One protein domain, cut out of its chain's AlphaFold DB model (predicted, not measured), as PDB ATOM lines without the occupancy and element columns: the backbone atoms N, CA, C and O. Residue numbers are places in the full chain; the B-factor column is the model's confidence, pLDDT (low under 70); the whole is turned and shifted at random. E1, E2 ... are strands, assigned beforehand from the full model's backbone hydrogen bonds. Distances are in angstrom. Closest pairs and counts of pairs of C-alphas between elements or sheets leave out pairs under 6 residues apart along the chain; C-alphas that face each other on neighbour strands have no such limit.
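This is residues 22 to 71 of the 298 residues of the protein "SFRICE_035729" of Spodoptera frugiperda (UniProt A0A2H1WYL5). With little regular structure, this is a row of three small parts: hairpin E1 and E2 at one end, hairpin E3 and E4 in the middle, and the looped residues 57 to 71 at the other end. The 50 printed residues have no named helix and are all strand by class, with only 15 in E1 to E4; both two-stranded sheets are antiparallel. The whole is compact, radius of gyration of the C-alphas 10.8 A, yet elongated, 34 by 20 by 14 A.

E1 is residues 22 to 24, from C-alpha 22 at (225.515, 207.102, 331.842), and E2 residues 29 to 32, 10.3 A long. E3 is residues 44 to 47, 10.0 A, and E4 residues 53 to 56, 9.4 A, ending at (224.859, 205.651, 318.638).

In hairpin E1 and E2, N 22 and O 31 are 2.8 A apart, within hydrogen-bond range. In hairpin E3 and E4, so are N 54 and O 46, 2.8 A. The closest C-alphas of E1 and E4, Trp 24 and Ala 53, are 5.2 A apart. E2 and E4 are only just apart, closest 8.3 A.

The farthest C-alphas, Gly 28 and Ala 67, are 34.1 A apart. The link E2 to E3 is long. Residues 64 to 65 pair antiparallel with 70 to 71. The printed part has no cut, and no printed residue is under 70 in pLDDT.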
ATOM      1  N   VAL A  22     224.327 207.771 332.369       91.75
ATOM      2  CA  VAL A  22     225.515 207.102 331.842       91.75
ATOM      3  C   VAL A  22     226.716 208.051 331.864       91.75
ATOM      4  O   VAL A  22     226.591 209.256 331.622       91.75
ATOM      5  N   TYR A  23     227.883 207.515 332.222       91.50
ATOM      6  CA  TYR A  23     229.107 208.287 332.415       91.50
ATOM      7  C   TYR A  23     229.796 208.592 331.082       91.50
ATOM      8  O   TYR A  23     230.125 207.676 330.329       91.50
ATOM      9  N   TRP A  24     230.057 209.874 330.820       91.44
ATOM     10  CA  TRP A  24     230.774 210.369 329.650       91.44
ATOM     11  C   TRP A  24     232.241 210.680 330.000       91.44
ATOM     12  O   TRP A  24     232.525 211.661 330.696       91.44
ATOM     13  N   PRO A  25     233.216 209.890 329.509       85.88
ATOM     14  CA  PRO A  25     234.611 210.023 329.935       85.88
ATOM     15  C   PRO A  25     235.278 211.334 329.524       85.88
ATOM     16  O   PRO A  25     236.230 211.763 330.173       85.88
ATOM     17  N   ALA A  26     234.811 211.967 328.443       83.81
ATOM     18  CA  ALA A  26     235.494 213.121 327.862       83.81
ATOM     19  C   ALA A  26     235.420 214.379 328.745       83.81
ATOM     20  O   ALA A  26     236.290 215.244 328.647       83.81
ATOM     21  N   ASP A  27     234.400 214.491 329.599       84.81
ATOM     22  CA  ASP A  27     234.262 215.599 330.549       84.81
ATOM     23  C   ASP A  27     234.015 215.157 331.998       84.81
ATOM     24  O   ASP A  27     233.886 216.013 332.876       84.81
ATOM     25  N   GLY A  28     233.983 213.844 332.248       86.44
ATOM     26  CA  GLY A  28     233.820 213.269 333.576       86.44
ATOM     27  C   GLY A  28     232.426 213.460 334.169       86.44
ATOM     28  O   GLY A  28     232.297 213.501 335.392       86.44
ATOM     29  N   LYS A  29     231.385 213.628 333.343       88.81
ATOM     30  CA  LYS A  29     230.010 213.873 333.807       88.81
ATOM     31  C   LYS A  29     229.071 212.726 333.471       88.81
ATOM     32  O   LYS A  29     229.302 211.938 332.562       88.81
ATOM     33  N   CYS A  30     227.968 212.678 334.206       88.06
ATOM     34  CA  CYS A  30     226.855 211.779 333.949       88.06
ATOM     35  C   CYS A  30     225.755 212.508 333.172       88.06
ATOM     36  O   CYS A  30     225.404 213.641 333.506       88.06
ATOM     37  N   TYR A  31     225.203 211.839 332.166       89.62
ATOM     38  CA  TYR A  31     224.144 212.354 331.300       89.62
ATOM     39  C   TYR A  31     223.013 211.337 331.197       89.62
ATOM     40  O   TYR A  31     223.259 210.139 331.288       89.62
ATOM     41  N   TYR A  32     221.779 211.799 330.998       90.19
ATOM     42  CA  TYR A  32     220.639 210.898 330.845       90.19
ATOM     43  C   TYR A  32     220.767 210.071 329.561       90.19
ATOM     44  O   TYR A  32     221.032 210.622 328.486       90.19
ATOM     45  N   ARG A  33     220.566 208.755 329.673       91.25
ATOM     46  CA  ARG A  33     220.497 207.832 328.538       91.25
ATOM     47  C   ARG A  33     219.323 208.203 327.627       91.25
ATOM     48  O   ARG A  33     218.342 208.796 328.075       91.25
ATOM     49  N   SER A  34     219.446 207.877 326.345       91.38
ATOM     50  CA  SER A  34     218.436 208.098 325.309       91.38
ATOM     51  C   SER A  34     218.089 209.579 325.115       91.38
ATOM     52  O   SER A  34     217.040 209.936 324.580       91.38
ATOM     53  N   THR A  35     219.006 210.461 325.522       92.06
ATOM     54  CA  THR A  35     219.002 211.894 325.211       92.06
ATOM     55  C   THR A  35     220.096 212.215 324.201       92.06
ATOM     56  O   THR A  35     220.937 211.375 323.903       92.06
ATOM     57  N   GLN A  36     220.130 213.439 323.669       89.75
ATOM     58  CA  GLN A  36     221.255 213.846 322.823       89.75
ATOM     59  C   GLN A  36     222.547 214.006 323.645       89.75
ATOM     60  O   GLN A  36     223.632 213.716 323.153       89.75
ATOM     61  N   GLY A  37     222.448 214.455 324.902       87.81
ATOM     62  CA  GLY A  37     223.603 214.619 325.787       87.81
ATOM     63  C   GLY A  37     224.771 215.386 325.128       87.81
ATOM     64  O   GLY A  37     224.544 216.414 324.486       87.81
ATOM     65  N   PRO A  38     226.023 214.914 325.285       89.06
ATOM     66  CA  PRO A  38     227.202 215.478 324.626       89.06
ATOM     67  C   PRO A  38     227.377 215.023 323.164       89.06
ATOM     68  O   PRO A  38     228.378 215.377 322.539       89.06
ATOM     69  N   CYS A  39     226.447 214.235 322.615       88.62
ATOM     70  CA  CYS A  39     226.545 213.705 321.262       88.62
ATOM     71  C   CYS A  39     226.244 214.750 320.180       88.62
ATOM     72  O   CYS A  39     225.603 215.786 320.401       88.62
ATOM     73  N   TYR A  40     226.718 214.462 318.969       87.88
ATOM     74  CA  TYR A  40     226.437 215.285 317.799       87.88
ATOM     75  C   TYR A  40     224.952 215.174 317.398       87.88
ATOM     76  O   TYR A  40     224.323 214.141 317.647       87.88
ATOM     77  N   PRO A  41     224.366 216.220 316.782       89.69
ATOM     78  CA  PRO A  41     222.990 216.161 316.292       89.69
ATOM     79  C   PRO A  41     222.761 214.952 315.378       89.69
ATOM     80  O   PRO A  41     223.595 214.670 314.522       89.69
ATOM     81  N   GLY A  42     221.634 214.261 315.560       91.50
ATOM     82  CA  GLY A  42     221.307 213.032 314.826       91.50
ATOM     83  C   GLY A  42     221.846 211.748 315.462       91.50
ATOM     84  O   GLY A  42     221.786 210.691 314.841       91.50
ATOM     85  N   SER A  43     222.349 211.817 316.695       93.75
ATOM     86  CA  SER A  43     222.691 210.645 317.503       93.75
ATOM     87  C   SER A  43     222.123 210.772 318.913       93.75
ATOM     88  O   SER A  43     221.838 211.876 319.391       93.75
ATOM     89  N   VAL A  44     221.950 209.627 319.568       93.62
ATOM     90  CA  VAL A  44     221.488 209.536 320.954       93.62
ATOM     91  C   VAL A  44     222.564 208.897 321.822       93.62
ATOM     92  O   VAL A  44     223.407 208.132 321.350       93.62
ATOM     93  N   LEU A  45     222.559 209.268 323.094       93.38
ATOM     94  CA  LEU A  45     223.483 208.774 324.095       93.38
ATOM     95  C   LEU A  45     222.972 207.443 324.644       93.38
ATOM     96  O   LEU A  45     221.978 207.407 325.365       93.38
ATOM     97  N   GLU A  46     223.682 206.367 324.357       92.00
ATOM     98  CA  GLU A  46     223.381 205.031 324.864       92.00
ATOM     99  C   GLU A  46     224.510 204.541 325.775       92.00
ATOM    100  O   GLU A  46     225.611 205.095 325.787       92.00
ATOM    101  N   ALA A  47     224.244 203.507 326.571       89.88
ATOM    102  CA  ALA A  47     225.311 202.819 327.291       89.88
ATOM    103  C   ALA A  47     225.908 201.723 326.409       89.88
ATOM    104  O   ALA A  47     225.177 200.879 325.891       89.88
ATOM    105  N   GLY A  48     227.229 201.735 326.260       85.56
ATOM    106  CA  GLY A  48     227.987 200.638 325.679       85.56
ATOM    107  C   GLY A  48     227.999 199.404 326.583       85.56
ATOM    108  O   GLY A  48     227.567 199.441 327.738       85.56
ATOM    109  N   GLU A  49     228.528 198.301 326.056       85.00
ATOM    110  CA  GLU A  49     228.651 197.022 326.778       85.00
ATOM    111  C   GLU A  49     229.525 197.126 328.039       85.00
ATOM    112  O   GLU A  49     229.332 196.397 329.010       85.00
ATOM    113  N   ASP A  50     230.467 198.066 328.045       84.69
ATOM    114  CA  ASP A  50     231.351 198.394 329.162       84.69
ATOM    115  C   ASP A  50     230.700 199.322 330.207       84.69
ATOM    116  O   ASP A  50     231.335 199.689 331.201       84.69
ATOM    117  N   GLY A  51     229.435 199.706 330.003       84.12
ATOM    118  CA  GLY A  51     228.703 200.650 330.846       84.12
ATOM    119  C   GLY A  51     229.116 202.110 330.639       84.12
ATOM    120  O   GLY A  51     228.699 202.978 331.411       84.12
ATOM    121  N   ILE A  52     229.928 202.397 329.618       87.38
ATOM    122  CA  ILE A  52     230.379 203.746 329.282       87.38
ATOM    123  C   ILE A  52     229.448 204.345 328.233       87.38
ATOM    124  O   ILE A  52     228.919 203.659 327.362       87.38
ATOM    125  N   ALA A  53     229.219 205.650 328.321       91.44
ATOM    126  CA  ALA A  53     228.370 206.347 327.375       91.44
ATOM    127  C   ALA A  53     228.983 206.343 325.966       91.44
ATOM    128  O   ALA A  53     230.141 206.724 325.783       91.44
ATOM    129  N   ASN A  54     228.183 205.971 324.971       92.00
ATOM    130  CA  ASN A  54     228.539 206.002 323.560       92.00
ATOM    131  C   ASN A  54     227.445 206.719 322.757       92.00
ATOM    132  O   ASN A  54     226.260 206.614 323.067       92.00
ATOM    133  N   CYS A  55     227.842 207.443 321.715       93.12
ATOM    134  CA  CYS A  55     226.899 208.057 320.787       93.12
ATOM    135  C   CYS A  55     226.566 207.051 319.693       93.12
ATOM    136  O   CYS A  55     227.445 206.677 318.914       93.12
ATOM    137  N   SER A  56     225.310 206.630 319.619       92.25
ATOM    138  CA  SER A  56     224.859 205.651 318.638       92.25
ATOM    139  C   SER A  56     223.699 206.189 317.807       92.25
ATOM    140  O   SER A  56     222.948 207.087 318.205       92.25
ATOM    141  N   CYS A  57     223.585 205.644 316.602       94.19
ATOM    142  CA  CYS A  57     222.384 205.755 315.800       94.19
ATOM    143  C   CYS A  57     222.236 204.498 314.947       94.19
ATOM    144  O   CYS A  57     222.767 204.399 313.844       94.19
ATOM    145  N   GLU A  58     221.567 203.500 315.512       93.56
ATOM    146  CA  GLU A  58     221.313 202.229 314.842       93.56
ATOM    147  C   GLU A  58     219.936 202.241 314.186       93.56
ATOM    148  O   GLU A  58     218.984 202.747 314.770       93.56
ATOM    149  N   ILE A  59     219.802 201.612 313.018       93.25
ATOM    150  CA  ILE A  59     218.522 201.511 312.289       93.25
ATOM    151  C   ILE A  59     217.455 200.781 313.124       93.25
ATOM    152  O   ILE A  59     216.268 201.078 313.029       93.25
ATOM    153  N   SER A  60     217.879 199.834 313.964       91.56
ATOM    154  CA  SER A  60     217.035 199.099 314.914       91.56
ATOM    155  C   SER A  60     216.624 199.916 316.140       91.56
ATOM    156  O   SER A  60     215.779 199.462 316.911       91.56
ATOM    157  N   SER A  61     217.220 201.090 316.356       91.00
ATOM    158  CA  SER A  61     216.941 201.907 317.531       91.00
ATOM    159  C   SER A  61     215.520 202.475 317.476       91.00
ATOM    160  O   SER A  61     215.104 202.991 316.436       91.00
ATOM    161  N   PRO A  62     214.781 202.512 318.601       92.69
ATOM    162  CA  PRO A  62     213.505 203.225 318.670       92.69
ATOM    163  C   PRO A  62     213.661 204.745 318.484       92.69
ATOM    164  O   PRO A  62     212.657 205.454 318.386       92.69
ATOM    165  N   HIS A  63     214.899 205.248 318.457       94.75
ATOM    166  CA  HIS A  63     215.228 206.645 318.202       94.75
ATOM    167  C   HIS A  63     215.468 206.967 316.727       94.75
ATOM    168  O   HIS A  63     215.567 208.141 316.379       94.75
ATOM    169  N   TYR A  64     215.575 205.949 315.874       96.19
ATOM    170  CA  TYR A  64     215.921 206.110 314.469       96.19
ATOM    171  C   TYR A  64     214.761 206.671 313.650       96.19
ATOM    172  O   TYR A  64     213.631 206.183 313.719       96.19
ATOM    173  N   TRP A  65     215.057 207.678 312.831       96.12
ATOM    174  CA  TRP A  65     214.130 208.261 311.876       96.12
ATOM    175  C   TRP A  65     214.536 207.881 310.443       96.12
ATOM    176  O   TRP A  65     215.557 208.349 309.937       96.12
ATOM    177  N   PRO A  66     213.741 207.050 309.742       92.69
ATOM    178  CA  PRO A  66     214.129 206.538 308.427       92.69
ATOM    179  C   PRO A  66     214.272 207.597 307.332       92.69
ATOM    180  O   PRO A  66     214.964 207.353 306.348       92.69
ATOM    181  N   ALA A  67     213.606 208.749 307.461       92.69
ATOM    182  CA  ALA A  67     213.552 209.727 306.375       92.69
ATOM    183  C   ALA A  67     214.896 210.434 306.132       92.69
ATOM    184  O   ALA A  67     215.193 210.792 304.994       92.69
ATOM    185  N   ASP A  68     215.698 210.631 307.179       94.50
ATOM    186  CA  ASP A  68     217.010 211.288 307.107       94.50
ATOM    187  C   ASP A  68     218.148 210.445 307.704       94.50
ATOM    188  O   ASP A  68     219.302 210.877 307.714       94.50
ATOM    189  N   GLY A  69     217.839 209.239 308.188       94.06
ATOM    190  CA  GLY A  69     218.812 208.331 308.778       94.06
ATOM    191  C   GLY A  69     219.412 208.826 310.094       94.06
ATOM    192  O   GLY A  69     220.472 208.340 310.480       94.06
ATOM    193  N   SER A  70     218.770 209.789 310.759       95.88
ATOM    194  CA  SER A  70     219.228 210.372 312.018       95.88
ATOM    195  C   SER A  70     218.445 209.831 313.212       95.88
ATOM    196  O   SER A  70     217.317 209.358 313.083       95.88
ATOM    197  N   CYS A  71     219.040 209.917 314.398       95.38
ATOM    198  CA  CYS A  71     218.408 209.500 315.641       95.38
ATOM    199  C   CYS A  71     218.047 210.692 316.520       95.38
ATOM    200  O   CYS A  71     218.835 211.627 316.688       95.38
TER     201      CYS A  71